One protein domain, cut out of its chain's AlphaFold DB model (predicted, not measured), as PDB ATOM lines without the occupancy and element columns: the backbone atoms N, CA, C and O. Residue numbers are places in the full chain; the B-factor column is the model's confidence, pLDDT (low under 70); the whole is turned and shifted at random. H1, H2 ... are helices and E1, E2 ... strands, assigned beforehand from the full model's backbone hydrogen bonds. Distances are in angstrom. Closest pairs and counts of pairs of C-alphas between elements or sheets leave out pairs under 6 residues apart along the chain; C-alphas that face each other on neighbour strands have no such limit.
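What this domain is: This is residues 8 to 84 of the 84 residues of the protein "DNA-binding MarR family transcriptional regulator" of Deinococcus metalli (UniProt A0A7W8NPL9). A strongly twisted, curled sheet of five strands has H2 across it and H1 at one end of its strands, while H3 reaches outward beyond H1. The loops of residues 26 to 32 and 58 to 64 lie at the opposite end of the long axis. The 77 printed residues include three helices and five strands, in the order H1 E1 E2 E3 H2 E4 E5 H3, a mixed class; the sheet, E3 E2 E1 E5 E4, is antiparallel. The whole is compact, with a radius of gyration of the C-alphas of 12.5 A and spans of 44 by 22 by 22 A.

How they stand to each other: H1, residues 8 to 17, is on the sheet at a height of 7.6 A. E1, residues 22 to 25, E2, 33 to 36, and E3, 39 to 41, form a meander, each strand the antiparallel neighbour of the one before; N 23 and O 35 are 2.8 A apart, N 39 and O 36 2.9 A. H2, residues 43 to 51, runs across the strands, 64 degrees from E1 on the local plane; it only just touches H1, with 3 pairs of C-alphas within 8 A, the closest Glu 9 and Leu 45 at 6.9 A. E4, residues 55 to 57, and E5, 65 to 70, are a hairpin, with N 69 and O 56 2.9 A apart; E5 also pairs with E1, N 66 and O 24 at 2.8 A. H3, residues 72 to 82, only grazes the sheet and touches H1 at a steep tilt of 64 degrees, opposite ways, the closest C-alphas being Ala 10 and Leu 78, 6.8 A. In H1, H2 and H3 every O i to N i+4 pair is within hydrogen-bond range.

Where its parts are: H1 starts at C-alpha 8 (-104.935, -4.349, -137.102) and is 14.4 A long, H2 12.1 A, E5 17.0 A. H3, 15.8 A, ends at C-alpha 82 (-109.576, -17.967, -133.007).

The domain as a whole: The C-alphas of Glu 29 and Glu 83, the two farthest apart, are 44.5 A apart. The printed part has no cut and no long link; pLDDT is under 70 at residues 28, 30, 59 to 63 and 82 to 84.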
ATOM      1  N   ALA A   8    -105.984  -4.667-136.139       89.88
ATOM      2  CA  ALA A   8    -104.935  -4.349-137.102       89.88
ATOM      3  C   ALA A   8    -103.763  -5.337-137.004       89.88
ATOM      4  O   ALA A   8    -103.320  -5.858-138.026       89.88
ATOM      5  N   GLU A   9    -103.314  -5.649-135.787       91.38
ATOM      6  CA  GLU A   9    -102.267  -6.647-135.543       91.38
ATOM      7  C   GLU A   9    -102.702  -8.030-136.025       91.38
ATOM      8  O   GLU A   9    -102.000  -8.665-136.808       91.38
ATOM      9  N   ALA A  10    -103.913  -8.452-135.656       92.00
ATOM     10  CA  ALA A  10    -104.468  -9.730-136.076       92.00
ATOM     11  C   ALA A  10    -104.599  -9.858-137.602       92.00
ATOM     12  O   ALA A  10    -104.487 -10.958-138.136       92.00
ATOM     13  N   ARG A  11    -104.868  -8.762-138.326       91.56
ATOM     14  CA  ARG A  11    -104.913  -8.765-139.800       91.56
ATOM     15  C   ARG A  11    -103.529  -8.955-140.411       91.56
ATOM     16  O   ARG A  11    -103.396  -9.750-141.333       91.56
ATOM     17  N   VAL A  12    -102.518  -8.260-139.892       92.62
ATOM     18  CA  VAL A  12    -101.129  -8.384-140.365       92.62
ATOM     19  C   VAL A  12    -100.598  -9.794-140.115       92.62
ATOM     20  O   VAL A  12    -100.050 -10.408-141.025       92.62
ATOM     21  N   LEU A  13    -100.817 -10.339-138.915       93.25
ATOM     22  CA  LEU A  13    -100.390 -11.697-138.576       93.25
ATOM     23  C   LEU A  13    -101.109 -12.746-139.438       93.25
ATOM     24  O   LEU A  13    -100.463 -13.650-139.960       93.25
ATOM     25  N   ARG A  14    -102.427 -12.606-139.652       92.81
ATOM     26  CA  ARG A  14    -103.179 -13.497-140.553       92.81
ATOM     27  C   ARG A  14    -102.658 -13.444-141.982       92.81
ATOM     28  O   ARG A  14    -102.496 -14.493-142.587       92.81
ATOM     29  N   ALA A  15    -102.373 -12.249-142.496       92.69
ATOM     30  CA  ALA A  15    -101.809 -12.093-143.830       92.69
ATOM     31  C   ALA A  15    -100.449 -12.798-143.940       92.69
ATOM     32  O   ALA A  15    -100.233 -13.543-144.888       92.69
ATOM     33  N   LEU A  16     -99.560 -12.629-142.955       92.38
ATOM     34  CA  LEU A  16     -98.277 -13.341-142.913       92.38
ATOM     35  C   LEU A  16     -98.458 -14.865-142.879       92.38
ATOM     36  O   LEU A  16     -97.760 -15.572-143.600       92.38
ATOM     37  N   ARG A  17     -99.418 -15.373-142.090       91.94
ATOM     38  CA  ARG A  17     -99.760 -16.806-142.054       91.94
ATOM     39  C   ARG A  17    -100.252 -17.320-143.410       91.94
ATOM     40  O   ARG A  17     -99.944 -18.445-143.776       91.94
ATOM     41  N   ASP A  18    -101.001 -16.496-144.138       91.25
ATOM     42  CA  ASP A  18    -101.519 -16.789-145.482       91.25
ATOM     43  C   ASP A  18    -100.438 -16.699-146.580       91.25
ATOM     44  O   ASP A  18    -100.702 -16.968-147.748       91.25
ATOM     45  N   GLY A  19     -99.201 -16.331-146.222       89.81
ATOM     46  CA  GLY A  19     -98.077 -16.212-147.151       89.81
ATOM     47  C   GLY A  19     -97.868 -14.804-147.714       89.81
ATOM     48  O   GLY A  19     -97.101 -14.627-148.660       89.81
ATOM     49  N   ALA A  20     -98.520 -13.781-147.155       92.00
ATOM     50  CA  ALA A  20     -98.222 -12.399-147.508       92.00
ATOM     51  C   ALA A  20     -96.793 -12.023-147.102       92.00
ATOM     52  O   ALA A  20     -96.385 -12.222-145.960       92.00
ATOM     53  N   GLU A  21     -96.066 -11.378-148.011       90.88
ATOM     54  CA  GLU A  21     -94.730 -10.870-147.716       90.88
ATOM     55  C   GLU A  21     -94.817  -9.536-146.958       90.88
ATOM     56  O   GLU A  21     -95.442  -8.581-147.435       90.88
ATOM     57  N   LEU A  22     -94.201  -9.476-145.771       92.94
ATOM     58  CA  LEU A  22     -93.968  -8.237-145.031       92.94
ATOM     59  C   LEU A  22     -92.517  -7.816-145.201       92.94
ATOM     60  O   LEU A  22     -91.601  -8.524-144.784       92.94
ATOM     61  N   THR A  23     -92.320  -6.612-145.718       92.00
ATOM     62  CA  THR A  23     -91.003  -6.167-146.144       92.00
ATOM     63  C   THR A  23     -90.740  -4.744-145.674       92.00
ATOM     64  O   THR A  23     -91.514  -3.820-145.927       92.00
ATOM     65  N   ARG A  24     -89.627  -4.538-144.972       91.06
ATOM     66  CA  ARG A  24     -89.122  -3.216-144.596       91.06
ATOM     67  C   ARG A  24     -88.145  -2.734-145.647       91.06
ATOM     68  O   ARG A  24     -87.120  -3.365-145.867       91.06
ATOM     69  N   HIS A  25     -88.402  -1.565-146.209       88.62
ATOM     70  CA  HIS A  25     -87.472  -0.882-147.093       88.62
ATOM     71  C   HIS A  25     -86.781   0.247-146.339       88.62
ATOM     72  O   HIS A  25     -87.434   1.151-145.812       88.62
ATOM     73  N   THR A  26     -85.455   0.218-146.315       83.88
ATOM     74  CA  THR A  26     -84.611   1.302-145.805       83.88
ATOM     75  C   THR A  26     -84.025   2.039-147.003       83.88
ATOM     76  O   THR A  26     -83.134   1.518-147.675       83.88
ATOM     77  N   ARG A  27     -84.548   3.231-147.314       78.31
ATOM     78  CA  ARG A  27     -83.942   4.121-148.315       78.31
ATOM     79  C   ARG A  27     -82.917   5.029-147.637       78.31
ATOM     80  O   ARG A  27     -83.092   5.400-146.483       78.31
ATOM     81  N   VAL A  28     -81.866   5.394-148.367       65.12
ATOM     82  CA  VAL A  28     -80.766   6.233-147.858       65.12
ATOM     83  C   VAL A  28     -81.242   7.659-147.532       65.12
ATOM     84  O   VAL A  28     -80.765   8.262-146.581       65.12
ATOM     85  N   GLU A  29     -82.233   8.172-148.270       71.56
ATOM     86  CA  GLU A  29     -82.670   9.579-148.186       71.56
ATOM     87  C   GLU A  29     -84.017   9.792-147.474       71.56
ATOM     88  O   GLU A  29     -84.388  10.916-147.141       71.56
ATOM     89  N   ARG A  30     -84.792   8.725-147.250       69.69
ATOM     90  CA  ARG A  30     -86.086   8.777-146.552       69.69
ATOM     91  C   ARG A  30     -86.166   7.609-145.582       69.69
ATOM     92  O   ARG A  30     -85.810   6.495-145.954       69.69
ATOM     93  N   GLY A  31     -86.646   7.877-144.365       79.75
ATOM     94  CA  GLY A  31     -86.746   6.892-143.286       79.75
ATOM     95  C   GLY A  31     -87.446   5.581-143.688       79.75
ATOM     96  O   GLY A  31     -88.118   5.519-144.726       79.75
ATOM     97  N   PRO A  32     -87.291   4.518-142.880       86.25
ATOM     98  CA  PRO A  32     -87.797   3.197-143.224       86.25
ATOM     99  C   PRO A  32     -89.315   3.203-143.406       86.25
ATOM    100  O   PRO A  32     -90.045   3.835-142.644       86.25
ATOM    101  N   TYR A  33     -89.795   2.452-144.393       90.06
ATOM    102  CA  TYR A  33     -91.220   2.164-144.546       90.06
ATOM    103  C   TYR A  33     -91.447   0.669-144.733       90.06
ATOM    104  O   TYR A  33     -90.570  -0.060-145.192       90.06
ATOM    105  N   TYR A  34     -92.649   0.229-144.383       91.56
ATOM    106  CA  TYR A  34     -93.037  -1.172-144.409       91.56
ATOM    107  C   TYR A  34     -94.094  -1.383-145.483       91.56
ATOM    108  O   TYR A  34     -95.026  -0.583-145.602       91.56
ATOM    109  N   LEU A  35     -93.934  -2.442-146.264       92.88
ATOM    110  CA  LEU A  35     -94.880  -2.882-147.274       92.88
ATOM    111  C   LEU A  35     -95.387  -4.277-146.937       92.88
ATOM    112  O   LEU A  35     -94.620  -5.141-146.534       92.88
ATOM    113  N   MET A  36     -96.681  -4.483-147.142       92.50
ATOM    114  CA  MET A  36     -97.319  -5.791-147.129       92.50
ATOM    115  C   MET A  36     -98.291  -5.859-148.298       92.50
ATOM    116  O   MET A  36     -99.153  -4.990-148.425       92.50
ATOM    117  N   GLN A  37     -98.128  -6.854-149.174       87.62
ATOM    118  CA  GLN A  37     -98.943  -7.005-150.395       87.62
ATOM    119  C   GLN A  37     -99.042  -5.700-151.218       87.62
ATOM    120  O   GLN A  37    -100.114  -5.296-151.666       87.62
ATOM    121  N   GLY A  38     -97.930  -4.968-151.347       85.88
ATOM    122  CA  GLY A  38     -97.882  -3.689-152.067       85.88
ATOM    123  C   GLY A  38     -98.537  -2.497-151.351       85.88
ATOM    124  O   GLY A  38     -98.531  -1.388-151.882       85.88
ATOM    125  N   ARG A  39     -99.066  -2.676-150.135       90.19
ATOM    126  CA  ARG A  39     -99.657  -1.604-149.318       90.19
ATOM    127  C   ARG A  39     -98.705  -1.170-148.215       90.19
ATOM    128  O   ARG A  39     -98.055  -1.997-147.584       90.19
ATOM    129  N   ARG A  40     -98.650   0.138-147.947       91.31
ATOM    130  CA  ARG A  40     -97.875   0.671-146.822       91.31
ATOM    131  C   ARG A  40     -98.547   0.349-145.498       91.31
ATOM    132  O   ARG A  40     -99.727   0.645-145.316       91.31
ATOM    133  N   LEU A  41     -97.767  -0.196-144.572       92.06
ATOM    134  CA  LEU A  41     -98.181  -0.371-143.188       92.06
ATOM    135  C   LEU A  41     -97.692   0.783-142.321       92.06
ATOM    136  O   LEU A  41     -96.630   1.369-142.549       92.06
ATOM    137  N   SER A  42     -98.469   1.067-141.282       91.06
ATOM    138  CA  SER A  42     -98.090   2.006-140.236       91.06
ATOM    139  C   SER A  42     -96.866   1.480-139.490       91.06
ATOM    140  O   SER A  42     -96.898   0.398-138.910       91.06
ATOM    141  N   MET A  43     -95.795   2.269-139.451       90.38
ATOM    142  CA  MET A  43     -94.581   1.917-138.710       90.38
ATOM    143  C   MET A  43     -94.842   1.590-137.221       90.38
ATOM    144  O   MET A  43     -94.290   0.594-136.758       90.38
ATOM    145  N   PRO A  44     -95.710   2.318-136.483       92.19
ATOM    146  CA  PRO A  44     -96.054   1.953-135.105       92.19
ATOM    147  C   PRO A  44     -96.668   0.556-134.970       92.19
ATOM    148  O   PRO A  44     -96.378  -0.145-134.008       92.19
ATOM    149  N   LEU A  45     -97.477   0.127-135.947       92.31
ATOM    150  CA  LEU A  45     -98.094  -1.200-135.943       92.31
ATOM    151  C   LEU A  45     -97.029  -2.292-136.044       92.31
ATOM    152  O   LEU A  45     -97.015  -3.224-135.250       92.31
ATOM    153  N   VAL A  46     -96.109  -2.155-137.001       91.69
ATOM    154  CA  VAL A  46     -95.033  -3.136-137.179       91.69
ATOM    155  C   VAL A  46     -94.104  -3.144-135.965       91.69
ATOM    156  O   VAL A  46     -93.716  -4.212-135.506       91.69
ATOM    157  N   LYS A  47     -93.821  -1.971-135.384       91.12
ATOM    158  CA  LYS A  47     -93.021  -1.866-134.160       91.12
ATOM    159  C   LYS A  47     -93.655  -2.589-132.979       91.12
ATOM    160  O   LYS A  47     -92.958  -3.355-132.329       91.12
ATOM    161  N   GLN A  48     -94.962  -2.446-132.769       92.25
ATOM    162  CA  GLN A  48     -95.653  -3.193-131.717       92.25
ATOM    163  C   GLN A  48     -95.564  -4.708-131.933       92.25
ATOM    164  O   GLN A  48     -95.333  -5.443-130.978       92.25
ATOM    165  N   LEU A  49     -95.683  -5.191-133.174       93.38
ATOM    166  CA  LEU A  49     -95.520  -6.617-133.482       93.38
ATOM    167  C   LEU A  49     -94.086  -7.111-133.211       93.38
ATOM    168  O   LEU A  49     -93.917  -8.207-132.670       93.38
ATOM    169  N   GLU A  50     -93.067  -6.305-133.540       92.69
ATOM    170  CA  GLU A  50     -91.652  -6.580-133.228       92.69
ATOM    171  C   GLU A  50     -91.400  -6.597-131.710       92.69
ATOM    172  O   GLU A  50     -90.821  -7.549-131.190       92.69
ATOM    173  N   GLU A  51     -91.866  -5.580-130.978       92.44
ATOM    174  CA  GLU A  51     -91.748  -5.490-129.514       92.44
ATOM    175  C   GLU A  51     -92.446  -6.662-128.832       92.44
ATOM    176  O   GLU A  51     -91.945  -7.236-127.860       92.44
ATOM    177  N   LYS A  52     -93.587  -7.074-129.390       91.19
ATOM    178  CA  LYS A  52     -94.309  -8.247-128.928       91.19
ATOM    179  C   LYS A  52     -93.641  -9.568-129.337       91.19
ATOM    180  O   LYS A  52     -94.057 -10.613-128.843       91.19
ATOM    181  N   ARG A  53     -92.589  -9.540-130.162       92.88
ATOM    182  CA  ARG A  53     -91.895 -10.713-130.721       92.88
ATOM    183  C   ARG A  53     -92.818 -11.646-131.507       92.88
ATOM    184  O   ARG A  53     -92.594 -12.851-131.520       92.88
ATOM    185  N   LEU A  54     -93.861 -11.101-132.134       94.00
ATOM    186  CA  LEU A  54     -94.822 -11.860-132.953       94.00
ATOM    187  C   LEU A  54     -94.342 -12.015-134.401       94.00
ATOM    188  O   LEU A  54     -94.770 -12.913-135.120       94.00
ATOM    189  N   ILE A  55     -93.437 -11.132-134.814       94.44
ATOM    190  CA  ILE A  55     -92.733 -11.185-136.091       94.44
ATOM    191  C   ILE A  55     -91.238 -11.008-135.842       94.44
ATOM    192  O   ILE A  55     -90.835 -10.371-134.863       94.44
ATOM    193  N   ALA A  56     -90.419 -11.542-136.740       93.06
ATOM    194  CA  ALA A  56     -88.976 -11.362-136.718       93.06
ATOM    195  C   ALA A  56     -88.459 -11.056-138.129       93.06
ATOM    196  O   ALA A  56     -89.045 -11.529-139.103       93.06
ATOM    197  N   PRO A  57     -87.384 -10.261-138.264       91.12
ATOM    198  CA  PRO A  57     -86.725 -10.099-139.547       91.12
ATOM    199  C   PRO A  57     -86.107 -11.434-139.974       91.12
ATOM    200  O   PRO A  57     -85.337 -12.041-139.225       91.12
ATOM    201  N   ASP A  58     -86.416 -11.861-141.191       86.62
ATOM    202  CA  ASP A  58     -85.705 -12.943-141.857       86.62
ATOM    203  C   ASP A  58     -84.280 -12.446-142.124       86.62
ATOM    204  O   ASP A  58     -84.106 -11.361-142.688       86.62
ATOM    205  N   GLN A  59     -83.268 -13.142-141.593       66.50
ATOM    206  CA  GLN A  59     -81.892 -12.647-141.441       66.50
ATOM    207  C   GLN A  59     -81.227 -12.260-142.776       66.50
ATOM    208  O   GLN A  59     -80.366 -12.961-143.297       66.50
ATOM    209  N   SER A  60     -81.548 -11.081-143.302       55.91
ATOM    210  CA  SER A  60     -80.886 -10.490-144.459       55.91
ATOM    211  C   SER A  60     -79.788  -9.548-143.981       55.91
ATOM    212  O   SER A  60     -80.033  -8.392-143.632       55.91
ATOM    213  N   ARG A  61     -78.543 -10.041-143.958       55.91
ATOM    214  CA  ARG A  61     -77.364  -9.183-143.785       55.91
ATOM    215  C   ARG A  61     -77.120  -8.405-145.083       55.91
ATOM    216  O   ARG A  61     -76.732  -8.995-146.081       55.91
ATOM    217  N   GLY A  62     -77.308  -7.084-145.048       61.12
ATOM    218  CA  GLY A  62     -76.796  -6.164-146.077       61.12
ATOM    219  C   GLY A  62     -77.778  -5.691-147.154       61.12
ATOM    220  O   GLY A  62     -77.380  -4.916-148.019       61.12
ATOM    221  N   SER A  63     -79.051  -6.088-147.104       67.19
ATOM    222  CA  SER A  63     -80.050  -5.663-148.094       67.19
ATOM    223  C   SER A  63     -80.746  -4.355-147.694       67.19
ATOM    224  O   SER A  63     -81.112  -4.160-146.537       67.19
ATOM    225  N   THR A  64     -81.037  -3.487-148.673       79.00
ATOM    226  CA  THR A  64     -81.914  -2.293-148.530       79.00
ATOM    227  C   THR A  64     -83.366  -2.645-148.183       79.00
ATOM    228  O   THR A  64     -84.219  -1.771-148.007       79.00
ATOM    229  N   THR A  65     -83.641  -3.941-148.119       85.25
ATOM    230  CA  THR A  65     -84.938  -4.568-147.981       85.25
ATOM    231  C   THR A  65     -84.787  -5.712-146.977       85.25
ATOM    232  O   THR A  65     -83.892  -6.540-147.120       85.25
ATOM    233  N   THR A  66     -85.610  -5.733-145.931       89.50
ATOM    234  CA  THR A  66     -85.614  -6.767-144.887       89.50
ATOM    235  C   THR A  66     -86.995  -7.401-144.847       89.50
ATOM    236  O   THR A  66     -87.961  -6.715-144.508       89.50
ATOM    237  N   SER A  67     -87.090  -8.680-145.186       90.06
ATOM    238  CA  SER A  67     -88.335  -9.440-145.070       90.06
ATOM    239  C   SER A  67     -88.583  -9.841-143.619       90.06
ATOM    240  O   SER A  67     -87.650  -9.935-142.823       90.06
ATOM    241  N   TYR A  68     -89.844 -10.044-143.262       92.44
ATOM    242  CA  TYR A  68     -90.276 -10.439-141.929       92.44
ATOM    243  C   TYR A  68     -91.104 -11.713-142.005       92.44
ATOM    244  O   TYR A  68     -91.932 -11.875-142.900       92.44
ATOM    245  N   THR A  69     -90.911 -12.580-141.020       92.94
ATOM    246  CA  THR A  69     -91.625 -13.847-140.872       92.94
ATOM    247  C   THR A  69     -92.377 -13.885-139.548       92.94
ATOM    248  O   THR A  69     -92.059 -13.152-138.602       92.94
ATOM    249  N   LEU A  70     -93.423 -14.714-139.493       93.50
ATOM    250  CA  LEU A  70     -94.148 -14.981-138.255       93.50
ATOM    251  C   LEU A  70     -93.247 -15.782-137.306       93.50
ATOM    252  O   LEU A  70     -92.570 -16.721-137.725       93.50
ATOM    253  N   THR A  71     -93.238 -15.425-136.027       93.94
ATOM    254  CA  THR A  71     -92.559 -16.227-134.999       93.94
ATOM    255  C   THR A  71     -93.506 -17.295-134.447       93.94
ATOM    256  O   THR A  71     -94.721 -17.172-134.619       93.94
ATOM    257  N   PRO A  72     -92.999 -18.298-133.700       92.50
ATOM    258  CA  PRO A  72     -93.857 -19.229-132.964       92.50
ATOM    259  C   PRO A  72     -94.880 -18.510-132.071       92.50
ATOM    260  O   PRO A  72     -96.070 -18.781-132.161       92.50
ATOM    261  N   ALA A  73     -94.451 -17.475-131.339       91.38
ATOM    262  CA  ALA A  73     -95.349 -16.667-130.511       91.38
ATOM    263  C   ALA A  73     -96.417 -15.911-131.328       91.38
ATOM    264  O   ALA A  73     -97.505 -15.632-130.828       91.38
ATOM    265  N   GLY A  74     -96.111 -15.543-132.577       91.88
ATOM    266  CA  GLY A  74     -97.074 -14.966-133.513       91.88
ATOM    267  C   GLY A  74     -98.132 -15.967-133.972       91.88
ATOM    268  O   GLY A  74     -99.292 -15.582-134.119       91.88
ATOM    269  N   HIS A  75     -97.745 -17.232-134.167       91.06
ATOM    270  CA  HIS A  75     -98.674 -18.321-134.471       91.06
ATOM    271  C   HIS A  75     -99.613 -18.571-133.291       91.06
ATOM    272  O   HIS A  75    -100.824 -18.468-133.461       91.06
ATOM    273  N   GLU A  76     -99.060 -18.751-132.090       91.25
ATOM    274  CA  GLU A  76     -99.842 -18.990-130.869       91.25
ATOM    275  C   GLU A  76    -100.834 -17.850-130.593       91.25
ATOM    276  O   GLU A  76    -101.994 -18.084-130.270       91.25
ATOM    277  N   ALA A  77    -100.415 -16.594-130.783       89.50
ATOM    278  CA  ALA A  77    -101.293 -15.443-130.577       89.50
ATOM    279  C   ALA A  77    -102.458 -15.377-131.584       89.50
ATOM    280  O   ALA A  77    -103.503 -14.805-131.278       89.50
ATOM    281  N   LEU A  78    -102.286 -15.920-132.795       89.50
ATOM    282  CA  LEU A  78    -103.387 -16.046-133.749       89.50
ATOM    283  C   LEU A  78    -104.358 -17.152-133.352       89.50
ATOM    284  O   LEU A  78    -105.554 -16.973-133.556       89.50
ATOM    285  N   GLU A  79    -103.857 -18.264-132.823       87.06
ATOM    286  CA  GLU A  79    -104.679 -19.390-132.371       87.06
ATOM    287  C   GLU A  79    -105.534 -18.991-131.158       87.06
ATOM    288  O   GLU A  79    -106.752 -19.145-131.215       87.06
ATOM    289  N   ASP A  80    -104.948 -18.311-130.164       85.00
ATOM    290  CA  ASP A  80    -105.658 -17.762-128.991       85.00
ATOM    291  C   ASP A  80    -106.810 -16.814-129.388       85.00
ATOM    292  O   ASP A  80    -107.850 -16.771-128.738       85.00
ATOM    293  N   LEU A  81    -106.665 -16.084-130.502       80.06
ATOM    294  CA  LEU A  81    -107.712 -15.208-131.040       80.06
ATOM    295  C   LEU A  81    -108.833 -15.970-131.770       80.06
ATOM    296  O   LEU A  81    -109.928 -15.433-131.912       80.06
ATOM    297  N   GLN A  82    -108.562 -17.156-132.321       67.75
ATOM    298  CA  GLN A  82    -109.576 -17.967-133.007       67.75
ATOM    299  C   GLN A  82    -110.412 -18.804-132.032       67.75
ATOM    300  O   GLN A  82    -111.530 -19.177-132.383       67.75
ATOM    301  N   GLU A  83    -109.875 -19.095-130.847       59.53
ATOM    302  CA  GLU A  83    -110.530 -19.895-129.806       59.53
ATOM    303  C   GLU A  83    -111.305 -19.063-128.761       59.53
ATOM    304  O   GLU A  83    -111.957 -19.643-127.891       59.53
ATOM    305  N   GLY A  84    -111.267 -17.727-128.849       51.00
ATOM    306  CA  GLY A  84    -112.006 -16.793-127.982       51.00
ATOM    307  C   GLY A  84    -113.208 -16.141-128.654       51.00
ATOM    308  O   GLY A  84    -114.235 -15.972-127.959       51.00
TER     309      GLY A  84